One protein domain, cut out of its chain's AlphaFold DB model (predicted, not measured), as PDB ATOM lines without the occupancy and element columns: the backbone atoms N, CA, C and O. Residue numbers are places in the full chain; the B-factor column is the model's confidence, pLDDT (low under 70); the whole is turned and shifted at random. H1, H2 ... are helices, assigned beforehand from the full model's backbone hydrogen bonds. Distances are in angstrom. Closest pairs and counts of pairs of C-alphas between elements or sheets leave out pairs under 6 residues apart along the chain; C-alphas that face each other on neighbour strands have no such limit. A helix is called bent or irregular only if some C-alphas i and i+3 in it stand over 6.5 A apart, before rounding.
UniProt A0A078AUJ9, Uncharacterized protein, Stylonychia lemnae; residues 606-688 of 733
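This is residues 606 to 688 of the 733 residues of an uncharacterized protein of Stylonychia lemnae (UniProt A0A078AUJ9). The longest helix, H6, has the hairpin H1 and H2 along its first part, with H2 next to it, while H4 packs steeply on its later part. H3 sits across the far end of H6, and H5 is out to one side, meeting H4 at a steep angle; residues 641 to 646 stick out. The printed part has 83 residues with six named helices, H1 to H6 in chain order, and no named strand: all helix. It is compact, with a radius of gyration of the C-alphas of 11.7 A, and spans 31 by 25 by 18 A.

H6, residues 671 to 686, is 20.2 A long and ends at C-alpha 686 (100.611, 131.138, 75.184). It has a kink of 34 degrees near residue 678 and is irregular: C-alphas 673 and 676 are 7.8 A apart. H4, residues 644 to 654, is 15.7 A long; H2, residues 621 to 630, is 14.6 A; H5, residues 658 to 667, is 14.3 A; H3, residues 633 to 642, is 14.1 A. H1, residues 609 to 616, is 10.1 A long and begins at C-alpha 609 (91.219, 115.899, 67.512).

H6 touches H4 at a steep tilt of 63 degrees, closest C-alphas Thr 651 and Gly 682, 4.3 A. It touches H2 at a shallow tilt of 23 degrees, the same way, closest C-alphas Pro 621 and Ile 674, 5.8 A. With residues 684 to 685 alone it touches H3, about perpendicular at 88 degrees, closest C-alphas Ile 636 and Ile 685, 6.3 A. H5 is close to H6 but not clearly touching, and touches H4, closest C-alphas Ile 653 and Arg 661, 5.7 A. H1 and H2 form a helical hairpin, closest C-alphas Ser 609 and Ala 627, 4.6 A. H1 and H3 only just touch, with 3 pairs of C-alphas within 8 A, the closest Leu 610 and Asp 635, 6.0 A. H3 and H4 touch only at the corner. H1 and H6 are apart. The packing is only just mostly crossed, 2 of 6 touching pairs being at a shallow tilt. Every O i to N i+4 pair is within hydrogen-bond range in H2, H3 and H5; H1 has 3 of 4, H4 6 of 7 and H6 10 of 12.

The C-alphas of Arg 606 and Lys 659 are the two farthest apart, 33.3 A. The printed part has no cut, and its five links between helices are tight. Mean pLDDT of the printed part is 76.5; 19 residues are under 70, among them 609 to 613 and 615 to 619.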
ATOM      1  N   ARG A 606      87.592 112.886  69.998       60.09
ATOM      2  CA  ARG A 606      88.638 112.484  70.944       60.09
ATOM      3  C   ARG A 606      88.893 110.983  70.826       60.09
ATOM      4  O   ARG A 606      87.927 110.228  70.794       60.09
ATOM      5  N   PRO A 607      90.160 110.537  70.860       58.09
ATOM      6  CA  PRO A 607      91.386 111.269  71.226       58.09
ATOM      7  C   PRO A 607      92.184 111.869  70.047       58.09
ATOM      8  O   PRO A 607      93.337 112.255  70.230       58.09
ATOM      9  N   TYR A 608      91.628 111.907  68.836       70.38
ATOM     10  CA  TYR A 608      92.375 112.205  67.608       70.38
ATOM     11  C   TYR A 608      92.337 113.684  67.192       70.38
ATOM     12  O   TYR A 608      93.132 114.107  66.348       70.38
ATOM     13  N   SER A 609      91.479 114.487  67.825       66.94
ATOM     14  CA  SER A 609      91.219 115.899  67.512       66.94
ATOM     15  C   SER A 609      92.474 116.764  67.335       66.94
ATOM     16  O   SER A 609      92.547 117.548  66.388       66.94
ATOM     17  N   LEU A 610      93.498 116.606  68.182       69.69
ATOM     18  CA  LEU A 610      94.760 117.347  68.046       69.69
ATOM     19  C   LEU A 610      95.469 117.054  66.720       69.69
ATOM     20  O   LEU A 610      95.952 117.957  66.041       69.69
ATOM     21  N   TYR A 611      95.532 115.780  66.351       69.31
ATOM     22  CA  TYR A 611      96.170 115.326  65.120       69.31
ATOM     23  C   TYR A 611      95.351 115.751  63.917       69.31
ATOM     24  O   TYR A 611      95.904 116.237  62.935       69.31
ATOM     25  N   CYS A 612      94.029 115.650  64.027       66.88
ATOM     26  CA  CYS A 612      93.113 116.076  62.991       66.88
ATOM     27  C   CYS A 612      93.283 117.554  62.645       66.88
ATOM     28  O   CYS A 612      93.276 117.892  61.467       66.88
ATOM     29  N   ILE A 613      93.553 118.427  63.623       69.25
ATOM     30  CA  ILE A 613      93.931 119.823  63.352       69.25
ATOM     31  C   ILE A 613      95.135 119.894  62.415       69.25
ATOM     32  O   ILE A 613      95.054 120.544  61.376       69.25
ATOM     33  N   PHE A 614      96.217 119.172  62.704       70.06
ATOM     34  CA  PHE A 614      97.408 119.180  61.847       70.06
ATOM     35  C   PHE A 614      97.171 118.577  60.461       70.06
ATOM     36  O   PHE A 614      97.802 119.002  59.497       70.06
ATOM     37  N   LEU A 615      96.272 117.602  60.346       65.94
ATOM     38  CA  LEU A 615      95.932 116.959  59.073       65.94
ATOM     39  C   LEU A 615      94.973 117.796  58.218       65.94
ATOM     40  O   LEU A 615      95.017 117.727  56.989       65.94
ATOM     41  N   THR A 616      94.090 118.563  58.858       66.06
ATOM     42  CA  THR A 616      92.996 119.297  58.203       66.06
ATOM     43  C   THR A 616      93.319 120.760  57.942       66.06
ATOM     44  O   THR A 616      92.650 121.354  57.091       66.06
ATOM     45  N   MET A 617      94.376 121.309  58.568       63.59
ATOM     46  CA  MET A 617      94.897 122.659  58.303       63.59
ATOM     47  C   MET A 617      95.030 122.949  56.804       63.59
ATOM     48  O   MET A 617      94.739 124.057  56.379       63.59
ATOM     49  N   GLU A 618      95.391 121.959  55.989       60.34
ATOM     50  CA  GLU A 618      95.629 122.141  54.552       60.34
ATOM     51  C   GLU A 618      94.402 121.871  53.658       60.34
ATOM     52  O   GLU A 618      94.388 122.294  52.499       60.34
ATOM     53  N   LYS A 619      93.376 121.157  54.152       64.69
ATOM     54  CA  LYS A 619      92.369 120.502  53.290       64.69
ATOM     55  C   LYS A 619      90.928 120.972  53.484       64.69
ATOM     56  O   LYS A 619      90.200 121.038  52.499       64.69
ATOM     57  N   SER A 620      90.491 121.273  54.713       74.06
ATOM     58  CA  SER A 620      89.083 121.619  54.980       74.06
ATOM     59  C   SER A 620      88.901 122.470  56.248       74.06
ATOM     60  O   SER A 620      89.105 121.971  57.359       74.06
ATOM     61  N   PRO A 621      88.447 123.729  56.108       76.06
ATOM     62  CA  PRO A 621      88.137 124.626  57.223       76.06
ATOM     63  C   PRO A 621      87.078 124.100  58.187       76.06
ATOM     64  O   PRO A 621      87.146 124.365  59.387       76.06
ATOM     65  N   PHE A 622      86.099 123.356  57.668       76.00
ATOM     66  CA  PHE A 622      85.010 122.788  58.457       76.00
ATOM     67  C   PHE A 622      85.537 121.787  59.493       76.00
ATOM     68  O   PHE A 622      85.321 121.961  60.691       76.00
ATOM     69  N   PHE A 623      86.314 120.798  59.044       68.06
ATOM     70  CA  PHE A 623      86.867 119.773  59.928       68.06
ATOM     71  C   PHE A 623      87.913 120.337  60.888       68.06
ATOM     72  O   PHE A 623      87.966 119.923  62.043       68.06
ATOM     73  N   PHE A 624      88.683 121.344  60.462       78.38
ATOM     74  CA  PHE A 624      89.575 122.062  61.368       78.38
ATOM     75  C   PHE A 624      88.801 122.674  62.544       78.38
ATOM     76  O   PHE A 624      89.188 122.493  63.695       78.38
ATOM     77  N   LYS A 625      87.685 123.369  62.274       76.94
ATOM     78  CA  LYS A 625      86.847 123.980  63.319       76.94
ATOM     79  C   LYS A 625      86.229 122.936  64.249       76.94
ATOM     80  O   LYS A 625      86.206 123.150  65.457       76.94
ATOM     81  N   GLN A 626      85.775 121.810  63.705       73.56
ATOM     82  CA  GLN A 626      85.223 120.709  64.497       73.56
ATOM     83  C   GLN A 626      86.285 120.093  65.421       73.56
ATOM     84  O   GLN A 626      86.079 120.001  66.628       73.56
ATOM     85  N   ALA A 627      87.461 119.762  64.883       74.38
ATOM     86  CA  ALA A 627      88.576 119.238  65.668       74.38
ATOM     87  C   ALA A 627      89.067 120.250  66.720       74.38
ATOM     88  O   ALA A 627      89.353 119.884  67.861       74.38
ATOM     89  N   TYR A 628      89.092 121.540  66.367       79.31
ATOM     90  CA  TYR A 628      89.413 122.640  67.276       79.31
ATOM     91  C   TYR A 628      88.502 122.689  68.502       79.31
ATOM     92  O   TYR A 628      88.992 122.783  69.629       79.31
ATOM     93  N   GLN A 629      87.191 122.560  68.300       78.44
ATOM     94  CA  GLN A 629      86.216 122.549  69.393       78.44
ATOM     95  C   GLN A 629      86.434 121.379  70.366       78.44
ATOM     96  O   GLN A 629      86.103 121.491  71.549       78.44
ATOM     97  N   MET A 630      87.041 120.284  69.900       75.00
ATOM     98  CA  MET A 630      87.297 119.087  70.702       75.00
ATOM     99  C   MET A 630      88.626 119.124  71.476       75.00
ATOM    100  O   MET A 630      88.768 118.368  72.448       75.00
ATOM    101  N   ILE A 631      89.565 120.020  71.121       77.19
ATOM    102  CA  ILE A 631      90.876 120.152  71.780       77.19
ATOM    103  C   ILE A 631      90.750 120.525  73.259       77.19
ATOM    104  O   ILE A 631      90.128 121.519  73.646       77.19
ATOM    105  N   THR A 632      91.449 119.768  74.098       77.38
ATOM    106  CA  THR A 632      91.601 119.975  75.540       77.38
ATOM    107  C   THR A 632      92.854 120.779  75.892       77.38
ATOM    108  O   THR A 632      93.682 121.117  75.049       77.38
ATOM    109  N   ALA A 633      93.014 121.093  77.180       71.81
ATOM    110  CA  ALA A 633      94.295 121.557  77.705       71.81
ATOM    111  C   ALA A 633      95.396 120.486  77.574       71.81
ATOM    112  O   ALA A 633      96.518 120.831  77.219       71.81
ATOM    113  N   GLN A 634      95.069 119.204  77.784       68.12
ATOM    114  CA  GLN A 634      96.020 118.095  77.653       68.12
ATOM    115  C   GLN A 634      96.565 117.982  76.225       68.12
ATOM    116  O   GLN A 634      97.770 117.852  76.048       68.12
ATOM    117  N   ASP A 635      95.704 118.127  75.218       73.25
ATOM    118  CA  ASP A 635      96.098 118.127  73.804       73.25
ATOM    119  C   ASP A 635      97.059 119.287  73.484       73.25
ATOM    120  O   ASP A 635      98.050 119.131  72.775       73.25
ATOM    121  N   ILE A 636      96.807 120.472  74.048       76.25
ATOM    122  CA  ILE A 636      97.698 121.633  73.901       76.25
ATOM    123  C   ILE A 636      99.046 121.383  74.572       76.25
ATOM    124  O   ILE A 636     100.090 121.750  74.037       76.25
ATOM    125  N   GLU A 637      99.046 120.773  75.751       69.94
ATOM    126  CA  GLU A 637     100.283 120.408  76.424       69.94
ATOM    127  C   GLU A 637     101.067 119.364  75.645       69.94
ATOM    128  O   GLU A 637     102.279 119.493  75.511       69.94
ATOM    129  N   GLU A 638     100.388 118.352  75.120       69.56
ATOM    130  CA  GLU A 638     100.983 117.339  74.265       69.56
ATOM    131  C   GLU A 638     101.603 117.974  73.020       69.56
ATOM    132  O   GLU A 638     102.764 117.711  72.720       69.56
ATOM    133  N   LEU A 639     100.912 118.922  72.382       77.81
ATOM    134  CA  LEU A 639     101.470 119.725  71.298       77.81
ATOM    135  C   LEU A 639     102.733 120.489  71.717       77.81
ATOM    136  O   LEU A 639     103.748 120.415  71.031       77.81
ATOM    137  N   ILE A 640     102.706 121.209  72.839       75.12
ATOM    138  CA  ILE A 640     103.878 121.959  73.324       75.12
ATOM    139  C   ILE A 640     105.041 121.007  73.634       75.12
ATOM    140  O   ILE A 640     106.195 121.342  73.371       75.12
ATOM    141  N   ARG A 641     104.747 119.834  74.203       67.38
ATOM    142  CA  ARG A 641     105.741 118.831  74.605       67.38
ATOM    143  C   ARG A 641     106.354 118.107  73.413       67.38
ATOM    144  O   ARG A 641     107.542 117.806  73.469       67.38
ATOM    145  N   CYS A 642     105.553 117.785  72.404       65.88
ATOM    146  CA  CYS A 642     105.965 116.962  71.273       65.88
ATOM    147  C   CYS A 642     106.416 117.794  70.071       65.88
ATOM    148  O   CYS A 642     107.311 117.383  69.355       65.88
ATOM    149  N   SER A 643     105.845 118.980  69.860       73.69
ATOM    150  CA  SER A 643     106.171 119.839  68.722       73.69
ATOM    151  C   SER A 643     106.238 121.309  69.138       73.69
ATOM    152  O   SER A 643     105.485 122.165  68.668       73.69
ATOM    153  N   HIS A 644     107.168 121.607  70.050       79.06
ATOM    154  CA  HIS A 644     107.334 122.941  70.625       79.06
ATOM    155  C   HIS A 644     107.476 124.038  69.563       79.06
ATOM    156  O   HIS A 644     106.829 125.073  69.675       79.06
ATOM    157  N   ASP A 645     108.277 123.820  68.519       77.75
ATOM    158  CA  ASP A 645     108.498 124.839  67.488       77.75
ATOM    159  C   ASP A 645     107.213 125.133  66.697       77.75
ATOM    160  O   ASP A 645     106.941 126.286  66.370       77.75
ATOM    161  N   ARG A 646     106.355 124.125  66.469       78.19
ATOM    162  CA  ARG A 646     105.019 124.342  65.891       78.19
ATOM    163  C   ARG A 646     104.109 125.097  66.849       78.19
ATOM    164  O   ARG A 646     103.419 126.014  66.415       78.19
ATOM    165  N   ALA A 647     104.126 124.751  68.136       82.25
ATOM    166  CA  ALA A 647     103.368 125.475  69.150       82.25
ATOM    167  C   ALA A 647     103.777 126.958  69.176       82.25
ATOM    168  O   ALA A 647     102.918 127.831  69.089       82.25
ATOM    169  N   VAL A 648     105.084 127.245  69.190       81.69
ATOM    170  CA  VAL A 648     105.642 128.604  69.121       81.69
ATOM    171  C   VAL A 648     105.227 129.306  67.831       81.69
ATOM    172  O   VAL A 648     104.710 130.419  67.905       81.69
ATOM    173  N   ASN A 649     105.330 128.644  66.677       81.25
ATOM    174  CA  ASN A 649     104.873 129.213  65.410       81.25
ATOM    175  C   ASN A 649     103.387 129.607  65.468       81.25
ATOM    176  O   ASN A 649     103.042 130.713  65.057       81.25
ATOM    177  N   ILE A 650     102.514 128.773  66.052       83.31
ATOM    178  CA  ILE A 650     101.092 129.108  66.250       83.31
ATOM    179  C   ILE A 650     100.935 130.350  67.147       83.31
ATOM    180  O   ILE A 650     100.114 131.223  66.859       83.31
ATOM    181  N   THR A 651     101.745 130.491  68.200       84.81
ATOM    182  CA  THR A 651     101.713 131.693  69.056       84.81
ATOM    183  C   THR A 651     102.217 132.962  68.361       84.81
ATOM    184  O   THR A 651     101.666 134.044  68.559       84.81
ATOM    185  N   GLU A 652     103.233 132.863  67.505       83.69
ATOM    186  CA  GLU A 652     103.798 134.018  66.795       83.69
ATOM    187  C   GLU A 652     102.872 134.540  65.694       83.69
ATOM    188  O   GLU A 652     102.881 135.737  65.392       83.69
ATOM    189  N   ILE A 653     102.034 133.663  65.129       80.94
ATOM    190  CA  ILE A 653     100.947 134.044  64.219       80.94
ATOM    191  C   ILE A 653      99.981 135.009  64.915       80.94
ATOM    192  O   ILE A 653      99.589 136.014  64.316       80.94
ATOM    193  N   LYS A 654      99.643 134.743  66.186       82.50
ATOM    194  CA  LYS A 654      98.813 135.638  67.005       82.50
ATOM    195  C   LYS A 654      99.517 136.971  67.277       82.50
ATOM    196  O   LYS A 654      98.900 138.022  67.140       82.50
ATOM    197  N   ASN A 655     100.810 136.947  67.600       83.50
ATOM    198  CA  ASN A 655     101.576 138.148  67.966       83.50
ATOM    199  C   ASN A 655     101.933 139.068  66.778       83.50
ATOM    200  O   ASN A 655     102.711 140.007  66.934       83.50
ATOM    201  N   GLY A 656     101.359 138.842  65.591       72.12
ATOM    202  CA  GLY A 656     101.425 139.799  64.487       72.12
ATOM    203  C   GLY A 656     102.699 139.731  63.644       72.12
ATOM    204  O   GLY A 656     103.003 140.688  62.931       72.12
ATOM    205  N   GLY A 657     103.428 138.610  63.661       77.31
ATOM    206  CA  GLY A 657     104.548 138.393  62.746       77.31
ATOM    207  C   GLY A 657     104.076 138.362  61.286       77.31
ATOM    208  O   GLY A 657     103.748 137.295  60.772       77.31
ATOM    209  N   GLN A 658     104.048 139.515  60.598       78.00
ATOM    210  CA  GLN A 658     103.564 139.632  59.209       78.00
ATOM    211  C   GLN A 658     104.234 138.623  58.267       78.00
ATOM    212  O   GLN A 658     103.561 138.043  57.420       78.00
ATOM    213  N   LYS A 659     105.535 138.369  58.452       81.31
ATOM    214  CA  LYS A 659     106.297 137.397  57.661       81.31
ATOM    215  C   LYS A 659     105.803 135.957  57.866       81.31
ATOM    216  O   LYS A 659     105.474 135.297  56.888       81.31
ATOM    217  N   LYS A 660     105.659 135.504  59.119       75.81
ATOM    218  CA  LYS A 660     105.144 134.158  59.438       75.81
ATOM    219  C   LYS A 660     103.686 133.987  59.019       75.81
ATOM    220  O   LYS A 660     103.307 132.942  58.506       75.81
ATOM    221  N   ARG A 661     102.875 135.043  59.148       76.50
ATOM    222  CA  ARG A 661     101.500 135.058  58.629       76.50
ATOM    223  C   ARG A 661     101.471 134.869  57.109       76.50
ATOM    224  O   ARG A 661     100.655 134.099  56.621       76.50
ATOM    225  N   GLN A 662     102.356 135.536  56.367       79.88
ATOM    226  CA  GLN A 662     102.474 135.357  54.915       79.88
ATOM    227  C   GLN A 662     103.003 133.969  54.531       79.88
ATOM    228  O   GLN A 662     102.578 133.430  53.513       79.88
ATOM    229  N   GLU A 663     103.913 133.389  55.317       79.44
ATOM    230  CA  GLU A 663     104.408 132.019  55.117       79.44
ATOM    231  C   GLU A 663     103.279 130.993  55.306       79.44
ATOM    232  O   GLU A 663     103.039 130.194  54.403       79.44
ATOM    233  N   LEU A 664     102.486 131.091  56.378       69.19
ATOM    234  CA  LEU A 664     101.336 130.199  56.573       69.19
ATOM    235  C   LEU A 664     100.189 130.437  55.597       69.19
ATOM    236  O   LEU A 664      99.522 129.484  55.221       69.19
ATOM    237  N   MET A 665      99.938 131.672  55.158       73.69
ATOM    238  CA  MET A 665      98.957 131.922  54.094       73.69
ATOM    239  C   MET A 665      99.331 131.225  52.782       73.69
ATOM    240  O   MET A 665      98.452 130.938  51.976       73.69
ATOM    241  N   LYS A 666     100.625 130.966  52.552       77.31
ATOM    242  CA  LYS A 666     101.087 130.170  51.407       77.31
ATOM    243  C   LYS A 666     100.934 128.670  51.655       77.31
ATOM    244  O   LYS A 666     100.690 127.937  50.703       77.31
ATOM    245  N   GLU A 667     101.081 128.231  52.901       71.06
ATOM    246  CA  GLU A 667     100.977 126.824  53.305       71.06
ATOM    247  C   GLU A 667      99.513 126.354  53.424       71.06
ATOM    248  O   GLU A 667      99.169 125.256  52.996       71.06
ATOM    249  N   ILE A 668      98.619 127.214  53.921       74.00
ATOM    250  CA  ILE A 668      97.209 126.915  54.179       74.00
ATOM    251  C   ILE A 668      96.316 127.632  53.165       74.00
ATOM    252  O   ILE A 668      96.076 128.837  53.266       74.00
ATOM    253  N   ARG A 669      95.735 126.866  52.234       73.06
ATOM    254  CA  ARG A 669      94.862 127.402  51.169       73.06
ATOM    255  C   ARG A 669      93.669 128.218  51.683       73.06
ATOM    256  O   ARG A 669      93.285 129.175  51.024       73.06
ATOM    257  N   ASN A 670      93.121 127.875  52.850       79.56
ATOM    258  CA  ASN A 670      91.891 128.471  53.390       79.56
ATOM    259  C   ASN A 670      92.115 129.189  54.732       79.56
ATOM    260  O   ASN A 670      91.278 129.130  55.632       79.56
ATOM    261  N   PHE A 671      93.270 129.846  54.890       82.00
ATOM    262  CA  PHE A 671      93.705 130.408  56.174       82.00
ATOM    263  C   PHE A 671      92.685 131.378  56.779       82.00
ATOM    264  O   PHE A 671      92.392 131.292  57.968       82.00
ATOM    265  N   GLU A 672      92.110 132.273  55.972       86.06
ATOM    266  CA  GLU A 672      91.172 133.290  56.469       86.06
ATOM    267  C   GLU A 672      89.885 132.682  57.057       86.06
ATOM    268  O   GLU A 672      89.307 133.272  57.961       86.06
ATOM    269  N   GLU A 673      89.474 131.476  56.645       83.38
ATOM    270  CA  GLU A 673      88.285 130.819  57.204       83.38
ATOM    271  C   GLU A 673      88.515 130.219  58.597       83.38
ATOM    272  O   GLU A 673      87.555 130.051  59.354       83.38
ATOM    273  N   ILE A 674      89.764 129.884  58.937       83.00
ATOM    274  CA  ILE A 674      90.146 129.229  60.202       83.00
ATOM    275  C   ILE A 674      90.998 130.112  61.121       83.00
ATOM    276  O   ILE A 674      91.345 129.706  62.228       83.00
ATOM    277  N   LYS A 675      91.335 131.322  60.675       85.81
ATOM    278  CA  LYS A 675      92.254 132.251  61.337       85.81
ATOM    279  C   LYS A 675      91.890 132.549  62.790       85.81
ATOM    280  O   LYS A 675      92.781 132.540  63.634       85.81
ATOM    281  N   ASP A 676      90.612 132.766  63.090       87.56
ATOM    282  CA  ASP A 676      90.170 133.073  64.456       87.56
ATOM    283  C   ASP A 676      90.400 131.885  65.400       87.56
ATOM    284  O   ASP A 676      90.946 132.055  66.487       87.56
ATOM    285  N   ALA A 677      90.103 130.665  64.942       84.44
ATOM    286  CA  ALA A 677      90.370 129.443  65.698       84.44
ATOM    287  C   ALA A 677      91.882 129.190  65.874       84.44
ATOM    288  O   ALA A 677      92.315 128.754  66.939       84.44
ATOM    289  N   ILE A 678      92.712 129.525  64.875       83.81
ATOM    290  CA  ILE A 678      94.183 129.493  65.006       83.81
ATOM    291  C   ILE A 678      94.664 130.513  66.047       83.81
ATOM    292  O   ILE A 678      95.539 130.196  66.854       83.81
ATOM    293  N   TYR A 679      94.114 131.728  66.056       87.94
ATOM    294  CA  TYR A 679      94.476 132.752  67.039       87.94
ATOM    295  C   TYR A 679      94.063 132.366  68.454       87.94
ATOM    296  O   TYR A 679      94.865 132.513  69.378       87.94
ATOM    297  N   GLU A 680      92.862 131.824  68.624       87.31
ATOM    298  CA  GLU A 680      92.394 131.316  69.909       87.31
ATOM    299  C   GLU A 680      93.248 130.121  70.370       87.31
ATOM    300  O   GLU A 680      93.650 130.049  71.531       87.31
ATOM    301  N   LEU A 681      93.623 129.207  69.467       85.31
ATOM    302  CA  LEU A 681      94.579 128.137  69.775       85.31
ATOM    303  C   LEU A 681      95.932 128.703  70.233       85.31
ATOM    304  O   LEU A 681      96.461 128.267  71.255       85.31
ATOM    305  N   GLY A 682      96.467 129.697  69.522       86.81
ATOM    306  CA  GLY A 682      97.707 130.383  69.887       86.81
ATOM    307  C   GLY A 682      97.626 131.068  71.247       86.81
ATOM    308  O   GLY A 682      98.574 131.013  72.024       86.81
ATOM    309  N   GLU A 683      96.475 131.643  71.592       88.88
ATOM    310  CA  GLU A 683      96.221 132.176  72.928       88.88
ATOM    311  C   GLU A 683      96.246 131.096  74.003       88.88
ATOM    312  O   GLU A 683      96.901 131.257  75.033       88.88
ATOM    313  N   ARG A 684      95.570 129.974  73.757       84.94
ATOM    314  CA  ARG A 684      95.546 128.854  74.698       84.94
ATOM    315  C   ARG A 684      96.941 128.245  74.888       84.94
ATOM    316  O   ARG A 684      97.263 127.847  76.004       84.94
ATOM    317  N   ILE A 685      97.768 128.206  73.838       85.31
ATOM    318  CA  ILE A 685      99.174 127.776  73.905       85.31
ATOM    319  C   ILE A 685     100.014 128.777  74.712       85.31
ATOM    320  O   ILE A 685     100.745 128.358  75.606       85.31
ATOM    321  N   LEU A 686      99.896 130.084  74.443       86.38
ATOM    322  CA  LEU A 686     100.611 131.138  75.184       86.38
ATOM    323  C   LEU A 686     100.296 131.110  76.679       86.38
ATOM    324  O   LEU A 686     101.193 131.261  77.506       86.38
ATOM    325  N   ASN A 687      99.029 130.880  77.010       86.44
ATOM    326  CA  ASN A 687      98.558 130.811  78.386       86.44
ATOM    327  C   ASN A 687      98.886 129.471  79.065       86.44
ATOM    328  O   ASN A 687      98.534 129.296  80.228       86.44
ATOM    329  N   SER A 688      99.537 128.522  78.380       83.06
ATOM    330  CA  SER A 688      99.960 127.258  78.983       83.06
ATOM    331  C   SER A 688     101.204 127.457  79.860       83.06
ATOM    332  O   SER A 688     102.265 127.837  79.348       83.06
TER     333      SER A 688